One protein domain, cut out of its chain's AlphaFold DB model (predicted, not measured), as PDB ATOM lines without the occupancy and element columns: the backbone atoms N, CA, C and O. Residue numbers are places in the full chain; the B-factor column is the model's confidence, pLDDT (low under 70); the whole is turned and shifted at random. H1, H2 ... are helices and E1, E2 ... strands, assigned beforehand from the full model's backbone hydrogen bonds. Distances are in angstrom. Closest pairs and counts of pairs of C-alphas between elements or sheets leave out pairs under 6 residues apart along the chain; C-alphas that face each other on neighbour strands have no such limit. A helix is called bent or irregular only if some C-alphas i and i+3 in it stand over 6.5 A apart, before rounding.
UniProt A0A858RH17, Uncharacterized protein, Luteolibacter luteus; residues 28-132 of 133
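AT A GLANCE: This is residues 28 to 132 of the 133 residues of an uncharacterized protein of Luteolibacter luteus (UniProt A0A858RH17). A strongly twisted antiparallel sheet curls round one helix, H1, with E1, E2, E3 and the first part of E4 wrapped about it. The bent strand E4 runs on past this curl and forms a hairpin with E5 whose tip lies at one end of the longest axis, and short E6 pairs beside E5. The printed part has 105 residues with six named strands and one named helix, in the order E1 E2 E3 E4 E5 H1 E6, and its class is mostly strand. The whole is elongated, 47 by 30 by 24 A, and only just compact, close to loose, with a radius of gyration of the C-alphas of 15.4 A.

IN THESE COORDINATES: Begin with E4, the longest strand, residues 75 to 90: from C-alpha 75 at (101.119, 133.711, -4.211) it covers 36.9 A and bends by 77 degrees at residue 84. Find C-alpha 28 at (75.355, 116.764, -12.665); from there E1, residues 28 to 38, runs 31.1 A. E3 is residues 58 to 65, 21.3 A long, and E2 is residues 50 to 52, 6.9 A. E5, residues 95 to 102, measures 22.2 A, and H1, residues 104 to 114, 15.4 A. E6, residues 128 to 131, is 9.9 A long and ends at C-alpha 131, (81.784, 118.128, 0.430).

HOW THE PARTS SIT: Look first at E4, which has three antiparallel neighbours in this branched sheet. E1 lies on one side of it, beside residues 75 to 85, with N 34 and O 79 2.8 A apart. On the other side the pairing is staggered: E3 lies beside residues 76 to 82, with N 60 and O 80 at 2.8 A, and E5 beside residues 84 to 90, with N 88 and O 97 at 2.9 A. E2 and E3 form a hairpin, N 51 and O 59 being 2.7 A apart. E5 and E6 are antiparallel, with N 100 and O 130 at 2.8 A. E2 to E5 make a meander, each strand the antiparallel neighbour of the one before; E1 to E4 make a Greek key, its first strand pairing with its fourth. H1 is on the sheet, and its closest C-alphas with E1 are those of Glu 108 and Val 36, 6.3 A apart. In H1 every O i to N i+4 pair is within hydrogen-bond range. E1 and E6 are apart.

THE WHOLE: The two C-alphas farthest apart are those of Lys 71 and Leu 91, 47.7 A. The printed part has no cut. The links from E1 to E2 and from H1 to E6 are long. The mean pLDDT of the printed part is 80.4, and it falls under 70 at residues 68 to 72, 92, 118, and 123 to 124.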
ATOM      1  N   ALA A  28      75.275 115.600 -11.800       70.00
ATOM      2  CA  ALA A  28      75.355 116.764 -12.665       70.00
ATOM      3  C   ALA A  28      76.814 117.017 -13.037       70.00
ATOM      4  O   ALA A  28      77.728 116.705 -12.264       70.00
ATOM      5  N   GLU A  29      77.026 117.575 -14.222       76.25
ATOM      6  CA  GLU A  29      78.286 118.236 -14.532       76.25
ATOM      7  C   GLU A  29      78.352 119.545 -13.752       76.25
ATOM      8  O   GLU A  29      77.348 120.245 -13.603       76.25
ATOM      9  N   GLY A  30      79.531 119.882 -13.248       76.50
ATOM     10  CA  GLY A  30      79.736 121.178 -12.632       76.50
ATOM     11  C   GLY A  30      81.204 121.512 -12.456       76.50
ATOM     12  O   GLY A  30      82.101 120.802 -12.927       76.50
ATOM     13  N   SER A  31      81.425 122.645 -11.805       84.06
ATOM     14  CA  SER A  31      82.741 123.196 -11.548       84.06
ATOM     15  C   SER A  31      82.933 123.516 -10.072       84.06
ATOM     16  O   SER A  31      81.992 123.945  -9.401       84.06
ATOM     17  N   LEU A  32      84.162 123.345  -9.591       85.75
ATOM     18  CA  LEU A  32      84.592 123.740  -8.256       85.75
ATOM     19  C   LEU A  32      85.809 124.656  -8.361       85.75
ATOM     20  O   LEU A  32      86.795 124.303  -9.011       85.75
ATOM     21  N   ASP A  33      85.750 125.807  -7.700       88.88
ATOM     22  CA  ASP A  33      86.897 126.700  -7.598       88.88
ATOM     23  C   ASP A  33      87.864 126.199  -6.524       88.88
ATOM     24  O   ASP A  33      87.476 125.874  -5.400       88.88
ATOM     25  N   VAL A  34      89.141 126.139  -6.885       87.31
ATOM     26  CA  VAL A  34      90.245 125.687  -6.040       87.31
ATOM     27  C   VAL A  34      91.295 126.781  -5.932       87.31
ATOM     28  O   VAL A  34      91.470 127.600  -6.839       87.31
ATOM     29  N   GLN A  35      91.992 126.805  -4.800       89.12
ATOM     30  CA  GLN A  35      93.052 127.768  -4.531       89.12
ATOM     31  C   GLN A  35      94.266 127.040  -3.975       89.12
ATOM     32  O   GLN A  35      94.131 126.244  -3.048       89.12
ATOM     33  N   VAL A  36      95.437 127.322  -4.537       87.19
ATOM     34  CA  VAL A  36      96.699 126.678  -4.168       87.19
ATOM     35  C   VAL A  36      97.737 127.741  -3.859       87.19
ATOM     36  O   VAL A  36      97.880 128.723  -4.586       87.19
ATOM     37  N   GLU A  37      98.464 127.552  -2.767       87.06
ATOM     38  CA  GLU A  37      99.553 128.438  -2.379       87.06
ATOM     39  C   GLU A  37     100.842 128.070  -3.120       87.06
ATOM     40  O   GLU A  37     101.340 126.953  -2.989       87.06
ATOM     41  N   ALA A  38     101.428 129.031  -3.830       82.12
ATOM     42  CA  ALA A  38     102.754 128.903  -4.424       82.12
ATOM     43  C   ALA A  38     103.812 129.578  -3.550       82.12
ATOM     44  O   ALA A  38     103.670 130.733  -3.123       82.12
ATOM     45  N   SER A  39     104.909 128.857  -3.313       74.00
ATOM     46  CA  SER A  39     106.002 129.321  -2.445       74.00
ATOM     47  C   SER A  39     106.913 130.336  -3.138       74.00
ATOM     48  O   SER A  39     107.665 131.060  -2.486       74.00
ATOM     49  N   ARG A  40     106.843 130.407  -4.468       75.12
ATOM     50  CA  ARG A  40     107.630 131.304  -5.317       75.12
ATOM     51  C   ARG A  40     106.735 132.094  -6.253       75.12
ATOM     52  O   ARG A  40     105.574 131.746  -6.417       75.12
ATOM     53  N   SER A  41     107.280 133.140  -6.872       75.75
ATOM     54  CA  SER A  41     106.576 133.897  -7.911       75.75
ATOM     55  C   SER A  41     106.216 132.966  -9.078       75.75
ATOM     56  O   SER A  41     107.129 132.504  -9.767       75.75
ATOM     57  N   PRO A  42     104.924 132.664  -9.290       80.19
ATOM     58  CA  PRO A  42     104.493 131.741 -10.327       80.19
ATOM     59  C   PRO A  42     104.491 132.421 -11.701       80.19
ATOM     60  O   PRO A  42     104.371 133.646 -11.814       80.19
ATOM     61  N   SER A  43     104.612 131.620 -12.759       83.25
ATOM     62  CA  SER A  43     104.436 132.079 -14.137       83.25
ATOM     63  C   SER A  43     102.957 132.287 -14.462       83.25
ATOM     64  O   SER A  43     102.114 131.464 -14.114       83.25
ATOM     65  N   TYR A  44     102.651 133.358 -15.196       83.44
ATOM     66  CA  TYR A  44     101.300 133.659 -15.681       83.44
ATOM     67  C   TYR A  44     101.000 133.011 -17.044       83.44
ATOM     68  O   TYR A  44      99.900 133.168 -17.561       83.44
ATOM     69  N   ALA A  45     101.958 132.290 -17.637       83.31
ATOM     70  CA  ALA A  45     101.851 131.776 -19.005       83.31
ATOM     71  C   ALA A  45     100.697 130.778 -19.208       83.31
ATOM     72  O   ALA A  45     100.150 130.700 -20.301       83.31
ATOM     73  N   ALA A  46     100.322 130.030 -18.169       81.44
ATOM     74  CA  ALA A  46      99.240 129.050 -18.235       81.44
ATOM     75  C   ALA A  46      97.859 129.633 -17.878       81.44
ATOM     76  O   ALA A  46      96.863 128.911 -17.915       81.44
ATOM     77  N   VAL A  47      97.768 130.911 -17.486       86.88
ATOM     78  CA  VAL A  47      96.494 131.514 -17.060       86.88
ATOM     79  C   VAL A  47      95.557 131.626 -18.262       86.88
ATOM     80  O   VAL A  47      95.948 132.107 -19.320       86.88
ATOM     81  N   GLY A  48      94.312 131.179 -18.098       85.81
ATOM     82  CA  GLY A  48      93.314 131.106 -19.165       85.81
ATOM     83  C   GLY A  48      93.395 129.841 -20.022       85.81
ATOM     84  O   GLY A  48      92.579 129.685 -20.930       85.81
ATOM     85  N   HIS A  49      94.331 128.929 -19.739       85.62
ATOM     86  CA  HIS A  49      94.460 127.663 -20.454       85.62
ATOM     87  C   HIS A  49      93.807 126.500 -19.699       85.62
ATOM     88  O   HIS A  49      93.855 126.412 -18.468       85.62
ATOM     89  N   ASP A  50      93.217 125.589 -20.473       88.94
ATOM     90  CA  ASP A  50      92.776 124.291 -19.979       88.94
ATOM     91  C   ASP A  50      94.006 123.410 -19.697       88.94
ATOM     92  O   ASP A  50      94.876 123.222 -20.549       88.94
ATOM     93  N   LEU A  51      94.048 122.854 -18.497       88.38
ATOM     94  CA  LEU A  51      95.054 121.936 -17.993       88.38
ATOM     95  C   LEU A  51      94.404 120.578 -17.708       88.38
ATOM     96  O   LEU A  51      93.197 120.467 -17.463       88.38
ATOM     97  N   TYR A  52      95.230 119.539 -17.723       86.06
ATOM     98  CA  TYR A  52      94.816 118.174 -17.436       86.06
ATOM     99  C   TYR A  52      95.719 117.601 -16.352       86.06
ATOM    100  O   TYR A  52      96.943 117.642 -16.470       86.06
ATOM    101  N   THR A  53      95.114 117.083 -15.292       84.62
ATOM    102  CA  THR A  53      95.827 116.306 -14.275       84.62
ATOM    103  C   THR A  53      96.239 114.936 -14.819       84.62
ATOM    104  O   THR A  53      95.692 114.438 -15.807       84.62
ATOM    105  N   ALA A  54      97.147 114.262 -14.109       75.50
ATOM    106  CA  ALA A  54      97.531 112.882 -14.410       75.50
ATOM    107  C   ALA A  54      96.352 111.884 -14.345       75.50
ATOM    108  O   ALA A  54      96.375 110.874 -15.044       75.50
ATOM    109  N   ASP A  55      95.309 112.170 -13.553       73.00
ATOM    110  CA  ASP A  55      94.081 111.358 -13.477       73.00
ATOM    111  C   ASP A  55      93.043 111.705 -14.571       73.00
ATOM    112  O   ASP A  55      91.937 111.162 -14.581       73.00
ATOM    113  N   GLY A  56      93.382 112.606 -15.503       76.75
ATOM    114  CA  GLY A  56      92.521 113.015 -16.616       76.75
ATOM    115  C   GLY A  56      91.435 114.029 -16.242       76.75
ATOM    116  O   GLY A  56      90.542 114.302 -17.046       76.75
ATOM    117  N   THR A  57      91.483 114.597 -15.036       81.56
ATOM    118  CA  THR A  57      90.599 115.690 -14.623       81.56
ATOM    119  C   THR A  57      90.942 116.964 -15.390       81.56
ATOM    120  O   THR A  57      92.102 117.366 -15.481       81.56
ATOM    121  N   LYS A  58      89.915 117.621 -15.932       87.69
ATOM    122  CA  LYS A  58      90.059 118.906 -16.616       87.69
ATOM    123  C   LYS A  58      89.986 120.046 -15.605       87.69
ATOM    124  O   LYS A  58      89.027 120.137 -14.839       87.69
ATOM    125  N   LEU A  59      90.953 120.952 -15.652       90.31
ATOM    126  CA  LEU A  59      90.976 122.168 -14.845       90.31
ATOM    127  C   LEU A  59      91.296 123.388 -15.709       90.31
ATOM    128  O   LEU A  59      92.031 123.291 -16.681       90.31
ATOM    129  N   LEU A  60      90.733 124.536 -15.362       89.44
ATOM    130  CA  LEU A  60      91.040 125.823 -15.972       89.44
ATOM    131  C   LEU A  60      91.851 126.632 -14.968       89.44
ATOM    132  O   LEU A  60      91.367 126.876 -13.865       89.44
ATOM    133  N   LEU A  61      93.054 127.070 -15.332       88.94
ATOM    134  CA  LEU A  61      93.781 128.022 -14.495       88.94
ATOM    135  C   LEU A  61      93.168 129.415 -14.689       88.94
ATOM    136  O   LEU A  61      93.267 129.981 -15.775       88.94
ATOM    137  N   SER A  62      92.506 129.961 -13.666       88.25
ATOM    138  CA  SER A  62      91.683 131.167 -13.807       88.25
ATOM    139  C   SER A  62      92.459 132.448 -13.526       88.25
ATOM    140  O   SER A  62      92.406 133.387 -14.319       88.25
ATOM    141  N   SER A  63      93.206 132.506 -12.424       87.25
ATOM    142  CA  SER A  63      93.993 133.686 -12.072       87.25
ATOM    143  C   SER A  63      95.111 133.367 -11.085       87.25
ATOM    144  O   SER A  63      95.148 132.315 -10.453       87.25
ATOM    145  N   ILE A  64      96.046 134.303 -10.949       86.56
ATOM    146  CA  ILE A  64      97.079 134.279  -9.919       86.56
ATOM    147  C   ILE A  64      96.989 135.605  -9.173       86.56
ATOM    148  O   ILE A  64      97.155 136.670  -9.772       86.56
ATOM    149  N   THR A  65      96.761 135.544  -7.866       86.12
ATOM    150  CA  THR A  65      96.697 136.723  -7.006       86.12
ATOM    151  C   THR A  65      98.044 136.939  -6.326       86.12
ATOM    152  O   THR A  65      98.645 136.015  -5.766       86.12
ATOM    153  N   ARG A  66      98.542 138.181  -6.386       76.75
ATOM    154  CA  ARG A  66      99.791 138.556  -5.718       76.75
ATOM    155  C   ARG A  66      99.613 138.617  -4.200       76.75
ATOM    156  O   ARG A  66      98.555 139.029  -3.727       76.75
ATOM    157  N   PRO A  67     100.668 138.297  -3.441       72.31
ATOM    158  CA  PRO A  67     100.687 138.521  -2.008       72.31
ATOM    159  C   PRO A  67     100.463 139.999  -1.658       72.31
ATOM    160  O   PRO A  67     101.094 140.884  -2.240       72.31
ATOM    161  N   ASN A  68      99.605 140.264  -0.669       66.94
ATOM    162  CA  ASN A  68      99.335 141.603  -0.134       66.94
ATOM    163  C   ASN A  68     100.554 142.150   0.627       66.94
ATOM    164  O   ASN A  68     100.571 142.099   1.853       66.94
ATOM    165  N   GLY A  69     101.580 142.624  -0.091       58.00
ATOM    166  CA  GLY A  69     102.654 143.529   0.365       58.00
ATOM    167  C   GLY A  69     103.503 143.106   1.574       58.00
ATOM    168  O   GLY A  69     104.468 143.788   1.912       58.00
ATOM    169  N   THR A  70     103.174 141.999   2.231       63.97
ATOM    170  CA  THR A  70     103.769 141.566   3.487       63.97
ATOM    171  C   THR A  70     104.910 140.624   3.142       63.97
ATOM    172  O   THR A  70     104.771 139.686   2.354       63.97
ATOM    173  N   LYS A  71     106.092 140.918   3.676       53.28
ATOM    174  CA  LYS A  71     107.312 140.169   3.378       53.28
ATOM    175  C   LYS A  71     107.119 138.708   3.813       53.28
ATOM    176  O   LYS A  71     106.924 138.451   4.995       53.28
ATOM    177  N   GLY A  72     107.150 137.773   2.859       62.66
ATOM    178  CA  GLY A  72     106.923 136.337   3.093       62.66
ATOM    179  C   GLY A  72     105.532 135.815   2.707       62.66
ATOM    180  O   GLY A  72     105.284 134.620   2.826       62.66
ATOM    181  N   SER A  73     104.630 136.671   2.228       71.81
ATOM    182  CA  SER A  73     103.326 136.235   1.730       71.81
ATOM    183  C   SER A  73     103.459 135.410   0.442       71.81
ATOM    184  O   SER A  73     104.204 135.769  -0.472       71.81
ATOM    185  N   LYS A  74     102.717 134.302   0.381       79.25
ATOM    186  CA  LYS A  74     102.684 133.378  -0.758       79.25
ATOM    187  C   LYS A  74     101.775 133.895  -1.870       79.25
ATOM    188  O   LYS A  74     100.875 134.700  -1.625       79.25
ATOM    189  N   HIS A  75     102.019 133.438  -3.093       83.19
ATOM    190  CA  HIS A  75     101.119 133.711  -4.211       83.19
ATOM    191  C   HIS A  75      99.948 132.733  -4.162       83.19
ATOM    192  O   HIS A  75     100.146 131.564  -3.841       83.19
ATOM    193  N   MET A  76      98.750 133.203  -4.497       87.44
ATOM    194  CA  MET A  76      97.570 132.343  -4.590       87.44
ATOM    195  C   MET A  76      97.296 132.037  -6.055       87.44
ATOM    196  O   MET A  76      97.099 132.947  -6.858       87.44
ATOM    197  N   ILE A  77      97.290 130.758  -6.402       88.06
ATOM    198  CA  ILE A  77      96.914 130.250  -7.714       88.06
ATOM    199  C   ILE A  77      95.449 129.838  -7.631       88.06
ATOM    200  O   ILE A  77      95.093 128.984  -6.823       88.06
ATOM    201  N   HIS A  78      94.602 130.434  -8.460       88.62
ATOM    202  CA  HIS A  78      93.185 130.115  -8.551       88.62
ATOM    203  C   HIS A  78      92.938 129.267  -9.793       88.62
ATOM    204  O   HIS A  78      93.394 129.594 -10.891       88.62
ATOM    205  N   GLY A  79      92.201 128.178  -9.623       88.81
ATOM    206  CA  GLY A  79      91.784 127.313 -10.713       88.81
ATOM    207  C   GLY A  79      90.333 126.896 -10.555       88.81
ATOM    208  O   GLY A  79      89.760 126.991  -9.475       88.81
ATOM    209  N   THR A  80      89.749 126.404 -11.635       89.81
ATOM    210  CA  THR A  80      88.394 125.864 -11.650       89.81
ATOM    211  C   THR A  80      88.457 124.438 -12.179       89.81
ATOM    212  O   THR A  80      88.795 124.206 -13.339       89.81
ATOM    213  N   VAL A  81      88.139 123.466 -11.330       87.19
ATOM    214  CA  VAL A  81      88.110 122.043 -11.679       87.19
ATOM    215  C   VAL A  81      86.739 121.707 -12.244       87.19
ATOM    216  O   VAL A  81      85.727 122.021 -11.623       87.19
ATOM    217  N   LYS A  82      86.684 121.045 -13.400       84.38
ATOM    218  CA  LYS A  82      85.436 120.525 -13.972       84.38
ATOM    219  C   LYS A  82      85.290 119.055 -13.603       84.38
ATOM    220  O   LYS A  82      86.199 118.263 -13.846       84.38
ATOM    221  N   GLY A  83      84.154 118.680 -13.027       79.31
ATOM    222  CA  GLY A  83      83.966 117.326 -12.515       79.31
ATOM    223  C   GLY A  83      82.514 116.939 -12.282       79.31
ATOM    224  O   GLY A  83      81.576 117.658 -12.626       79.31
ATOM    225  N   THR A  84      82.332 115.747 -11.715       79.50
ATOM    226  CA  THR A  84      81.009 115.197 -11.417       79.50
ATOM    227  C   THR A  84      80.554 115.611 -10.024       79.50
ATOM    228  O   THR A  84      81.236 115.366  -9.026       79.50
ATOM    229  N   HIS A  85      79.355 116.177  -9.963       80.81
ATOM    230  CA  HIS A  85      78.669 116.543  -8.735       80.81
ATOM    231  C   HIS A  85      77.712 115.415  -8.339       80.81
ATOM    232  O   HIS A  85      77.082 114.783  -9.194       80.81
ATOM    233  N   ARG A  86      77.593 115.158  -7.039       80.62
ATOM    234  CA  ARG A  86      76.605 114.242  -6.464       80.62
ATOM    235  C   ARG A  86      75.852 114.933  -5.346       80.62
ATOM    236  O   ARG A  86      76.463 115.478  -4.428       80.62
ATOM    237  N   TYR A  87      74.535 114.833  -5.402       79.00
ATOM    238  CA  TYR A  87      73.646 115.271  -4.338       79.00
ATOM    239  C   TYR A  87      73.144 114.041  -3.592       79.00
ATOM    240  O   TYR A  87      72.713 113.070  -4.206       79.00
ATOM    241  N   ALA A  88      73.237 114.056  -2.269       76.44
ATOM    242  CA  ALA A  88      72.759 112.970  -1.430       76.44
ATOM    243  C   ALA A  88      72.007 113.534  -0.228       76.44
ATOM    244  O   ALA A  88      72.421 114.532   0.358       76.44
ATOM    245  N   LEU A  89      70.919 112.877   0.169       77.69
ATOM    246  CA  LEU A  89      70.233 113.200   1.413       77.69
ATOM    247  C   LEU A  89      70.970 112.511   2.571       77.69
ATOM    248  O   LEU A  89      70.965 111.284   2.671       77.69
ATOM    249  N   GLN A  90      71.609 113.287   3.446       75.50
ATOM    250  CA  GLN A  90      72.106 112.786   4.726       75.50
ATOM    251  C   GLN A  90      70.941 112.794   5.716       75.50
ATOM    252  O   GLN A  90      70.337 113.838   5.934       75.50
ATOM    253  N   LEU A  91      70.624 111.635   6.300       75.69
ATOM    254  CA  LEU A  91      69.420 111.467   7.122       75.69
ATOM    255  C   LEU A  91      69.538 112.080   8.525       75.69
ATOM    256  O   LEU A  91      68.523 112.498   9.063       75.69
ATOM    257  N   PHE A  92      70.740 112.172   9.112       68.38
ATOM    258  CA  PHE A  92      70.933 112.809  10.422       68.38
ATOM    259  C   PHE A  92      72.275 113.563  10.521       68.38
ATOM    260  O   PHE A  92      73.330 112.949  10.323       68.38
ATOM    261  N   PRO A  93      72.256 114.877  10.835       73.69
ATOM    262  CA  PRO A  93      71.077 115.754  10.751       73.69
ATOM    263  C   PRO A  93      70.527 115.784   9.311       73.69
ATOM    264  O   PRO A  93      71.319 115.710   8.371       73.69
ATOM    265  N   THR A  94      69.200 115.866   9.132       81.31
ATOM    266  CA  THR A  94      68.574 115.851   7.797       81.31
ATOM    267  C   THR A  94      69.040 117.045   6.975       81.31
ATOM    268  O   THR A  94      68.630 118.177   7.230       81.31
ATOM    269  N   ARG A  95      69.902 116.806   5.985       79.31
ATOM    270  CA  ARG A  95      70.407 117.847   5.084       79.31
ATOM    271  C   ARG A  95      70.755 117.280   3.717       79.31
ATOM    272  O   ARG A  95      71.197 116.137   3.597       79.31
ATOM    273  N   MET A  96      70.607 118.107   2.689       79.50
ATOM    274  CA  MET A  96      71.178 117.817   1.378       79.50
ATOM    275  C   MET A  96      72.689 118.032   1.445       79.50
ATOM    276  O   MET A  96      73.153 119.111   1.804       79.50
ATOM    277  N   VAL A  97      73.452 116.992   1.121       80.94
ATOM    278  CA  VAL A  97      74.907 117.034   1.009       80.94
ATOM    279  C   VAL A  97      75.259 117.063  -0.466       80.94
ATOM    280  O   VAL A  97      74.922 116.153  -1.225       80.94
ATOM    281  N   HIS A  98      75.947 118.122  -0.864       84.44
ATOM    282  CA  HIS A  98      76.515 118.262  -2.191       84.44
ATOM    283  C   HIS A  98      77.988 117.854  -2.131       84.44
ATOM    284  O   HIS A  98      78.760 118.373  -1.330       84.44
ATOM    285  N   THR A  99      78.365 116.872  -2.946       83.44
ATOM    286  CA  THR A  99      79.737 116.370  -3.051       83.44
ATOM    287  C   THR A  99      80.284 116.503  -4.467       83.44
ATOM    288  O   THR A  99      79.535 116.445  -5.444       83.44
ATOM    289  N   PHE A 100      81.598 116.654  -4.570       82.06
ATOM    290  CA  PHE A 100      82.362 116.789  -5.803       82.06
ATOM    291  C   PHE A 100      83.514 115.787  -5.811       82.06
ATOM    292  O   PHE A 100      84.223 115.665  -4.813       82.06
ATOM    293  N   SER A 101      83.711 115.052  -6.906       81.38
ATOM    294  CA  SER A 101      84.826 114.102  -6.997       81.38
ATOM    295  C   SER A 101      86.063 114.723  -7.636       81.38
ATOM    296  O   SER A 101      86.000 115.097  -8.807       81.38
ATOM    297  N   MET A 102      87.190 114.731  -6.924       84.06
ATOM    298  CA  MET A 102      88.502 115.096  -7.475       84.06
ATOM    299  C   MET A 102      89.647 114.407  -6.724       84.06
ATOM    300  O   MET A 102      89.512 114.070  -5.543       84.06
ATOM    301  N   ASP A 103      90.768 114.195  -7.410       85.50
ATOM    302  CA  ASP A 103      92.060 113.943  -6.770       85.50
ATOM    303  C   ASP A 103      92.691 115.304  -6.443       85.50
ATOM    304  O   ASP A 103      93.148 116.023  -7.331       85.50
ATOM    305  N   GLN A 104      92.649 115.682  -5.165       84.12
ATOM    306  CA  GLN A 104      93.144 116.978  -4.713       84.12
ATOM    307  C   GLN A 104      94.650 117.125  -4.963       84.12
ATOM    308  O   GLN A 104      95.081 118.167  -5.450       84.12
ATOM    309  N   GLU A 105      95.435 116.077  -4.703       85.56
ATOM    310  CA  GLU A 105      96.889 116.120  -4.877       85.56
ATOM    311  C   GLU A 105      97.256 116.287  -6.355       85.56
ATOM    312  O   GLU A 105      98.131 117.086  -6.692       85.56
ATOM    313  N   ALA A 106      96.551 115.595  -7.258       86.44
ATOM    314  CA  ALA A 106      96.789 115.749  -8.692       86.44
ATOM    315  C   ALA A 106      96.418 117.146  -9.202       86.44
ATOM    316  O   ALA A 106      97.121 117.684 -10.059       86.44
ATOM    317  N   VAL A 107      95.334 117.740  -8.690       87.81
ATOM    318  CA  VAL A 107      94.911 119.102  -9.050       87.81
ATOM    319  C   VAL A 107      95.927 120.129  -8.560       87.81
ATOM    320  O   VAL A 107      96.380 120.959  -9.350       87.81
ATOM    321  N   GLU A 108      96.307 120.065  -7.284       87.69
ATOM    322  CA  GLU A 108      97.296 120.971  -6.697       87.69
ATOM    323  C   GLU A 108      98.614 120.900  -7.460       87.69
ATOM    324  O   GLU A 108      99.170 121.920  -7.868       87.69
ATOM    325  N   ARG A 109      99.064 119.681  -7.749       86.19
ATOM    326  CA  ARG A 109     100.278 119.449  -8.511       86.19
ATOM    327  C   ARG A 109     100.203 120.014  -9.924       86.19
ATOM    328  O   ARG A 109     101.129 120.707 -10.327       86.19
ATOM    329  N   ALA A 110      99.131 119.747 -10.668       87.38
ATOM    330  CA  ALA A 110      98.985 120.249 -12.034       87.38
ATOM    331  C   ALA A 110      98.987 121.787 -12.078       87.38
ATOM    332  O   ALA A 110      99.591 122.381 -12.971       87.38
ATOM    333  N   LEU A 111      98.365 122.440 -11.092       87.69
ATOM    334  CA  LEU A 111      98.389 123.898 -10.954       87.69
ATOM    335  C   LEU A 111      99.799 124.421 -10.644       87.69
ATOM    336  O   LEU A 111     100.242 125.413 -11.229       87.69
ATOM    337  N   LEU A 112     100.532 123.744  -9.761       87.38
ATOM    338  CA  LEU A 112     101.907 124.105  -9.421       87.38
ATOM    339  C   LEU A 112     102.872 123.870 -10.599       87.38
ATOM    340  O   LEU A 112     103.688 124.736 -10.903       87.38
ATOM    341  N   GLU A 113     102.752 122.757 -11.324       86.75
ATOM    342  CA  GLU A 113     103.566 122.473 -12.516       86.75
ATOM    343  C   GLU A 113     103.291 123.474 -13.644       86.75
ATOM    344  O   GLU A 113     104.228 124.001 -14.244       86.75
ATOM    345  N   ALA A 114     102.021 123.809 -13.900       83.88
ATOM    346  CA  ALA A 114     101.638 124.764 -14.941       83.88
ATOM    347  C   ALA A 114     102.134 126.190 -14.660       83.88
ATOM    348  O   ALA A 114     102.430 126.956 -15.577       83.88
ATOM    349  N   THR A 115     102.265 126.543 -13.383       83.19
ATOM    350  CA  THR A 115     102.866 127.810 -12.953       83.19
ATOM    351  C   THR A 115     104.392 127.756 -12.861       83.19
ATOM    352  O   THR A 115     105.046 128.762 -12.567       83.19
ATOM    353  N   GLY A 116     104.967 126.605 -13.200       78.19
ATOM    354  CA  GLY A 116     106.386 126.367 -13.354       78.19
ATOM    355  C   GLY A 116     107.072 125.845 -12.104       78.19
ATOM    356  O   GLY A 116     108.287 125.744 -12.160       78.19
ATOM    357  N   GLU A 117     106.384 125.549 -10.994       75.19
ATOM    358  CA  GLU A 117     106.956 125.024  -9.738       75.19
ATOM    359  C   GLU A 117     107.486 123.584  -9.907       75.19
ATOM    360  O   GLU A 117     106.815 122.759 -10.526       75.19
ATOM    361  N   PRO A 118     108.702 123.248  -9.422       66.19
ATOM    362  CA  PRO A 118     109.313 121.956  -9.681       66.19
ATOM    363  C   PRO A 118     108.686 120.937  -8.736       66.19
ATOM    364  O   PRO A 118     108.776 121.078  -7.517       66.19
ATOM    365  N   GLN A 119     108.078 119.899  -9.293       71.38
ATOM    366  CA  GLN A 119     107.451 118.848  -8.505       71.38
ATOM    367  C   GLN A 119     108.303 117.576  -8.547       71.38
ATOM    368  O   GLN A 119     108.803 117.180  -9.599       71.38
ATOM    369  N   GLY A 120     108.484 116.932  -7.387       71.62
ATOM    370  CA  GLY A 120     109.159 115.629  -7.272       71.62
ATOM    371  C   GLY A 120     108.365 114.506  -7.956       71.62
ATOM    372  O   GLY A 120     107.349 114.785  -8.578       71.62
ATOM    373  N   PRO A 121     108.752 113.225  -7.870       71.94
ATOM    374  CA  PRO A 121     107.951 112.136  -8.443       71.94
ATOM    375  C   PRO A 121     106.511 112.140  -7.893       71.94
ATOM    376  O   PRO A 121     106.311 112.340  -6.696       71.94
ATOM    377  N   PHE A 122     105.511 111.965  -8.767       71.12
ATOM    378  CA  PHE A 122     104.098 111.876  -8.375       71.12
ATOM    379  C   PHE A 122     103.633 110.434  -8.318       71.12
ATOM    380  O   PHE A 122     103.945 109.651  -9.215       71.12
ATOM    381  N   VAL A 123     102.771 110.139  -7.356       69.88
ATOM    382  CA  VAL A 123     101.859 109.003  -7.438       69.88
ATOM    383  C   VAL A 123     100.462 109.587  -7.315       69.88
ATOM    384  O   VAL A 123     100.189 110.275  -6.339       69.88
ATOM    385  N   ALA A 124      99.610 109.356  -8.317       67.19
ATOM    386  CA  ALA A 124      98.232 109.830  -8.275       67.19
ATOM    387  C   ALA A 124      97.537 109.301  -7.020       67.19
ATOM    388  O   ALA A 124      97.634 108.108  -6.706       67.19
ATOM    389  N   SER A 125      96.849 110.191  -6.313       71.25
ATOM    390  CA  SER A 125      96.025 109.782  -5.192       71.25
ATOM    391  C   SER A 125      94.702 109.239  -5.745       71.25
ATOM    392  O   SER A 125      94.277 109.526  -6.867       71.25
ATOM    393  N   ASN A 126      94.029 108.365  -5.000       76.88
ATOM    394  CA  ASN A 126      92.719 107.895  -5.448       76.88
ATOM    395  C   ASN A 126      91.717 109.055  -5.395       76.88
ATOM    396  O   ASN A 126      91.618 109.729  -4.375       76.88
ATOM    397  N   ARG A 127      90.916 109.239  -6.453       77.31
ATOM    398  CA  ARG A 127      89.866 110.270  -6.518       77.31
ATOM    399  C   ARG A 127      88.908 110.165  -5.321       77.31
ATOM    400  O   ARG A 127      88.293 109.118  -5.104       77.31
ATOM    401  N   GLN A 128      88.732 111.265  -4.586       79.31
ATOM    402  CA  GLN A 128      87.898 111.322  -3.377       79.31
ATOM    403  C   GLN A 128      86.665 112.210  -3.578       79.31
ATOM    404  O   GLN A 128      86.651 113.083  -4.445       79.31
ATOM    405  N   TRP A 129      85.615 111.973  -2.783       80.69
ATOM    406  CA  TRP A 129      84.412 112.813  -2.744       80.69
ATOM    407  C   TRP A 129      84.563 113.887  -1.670       80.69
ATOM    408  O   TRP A 129      84.612 113.579  -0.482       80.69
ATOM    409  N   HIS A 130      84.579 115.143  -2.096       81.00
ATOM    410  CA  HIS A 130      84.715 116.319  -1.245       81.00
ATOM    411  C   HIS A 130      83.357 116.977  -1.054       81.00
ATOM    412  O   HIS A 130      82.605 117.119  -2.016       81.00
ATOM    413  N   VAL A 131      83.019 117.375   0.170       80.81
ATOM    414  CA  VAL A 131      81.784 118.128   0.430       80.81
ATOM    415  C   VAL A 131      81.973 119.565  -0.047       80.81
ATOM    416  O   VAL A 131      82.917 120.233   0.371       80.81
ATOM    417  N   VAL A 132      81.063 120.039  -0.894       76.44
ATOM    418  CA  VAL A 132      81.006 121.439  -1.318       76.44
ATOM    419  C   VAL A 132      80.293 122.220  -0.212       76.44
ATOM    420  O   VAL A 132      79.196 121.834   0.200       76.44
TER     421      VAL A 132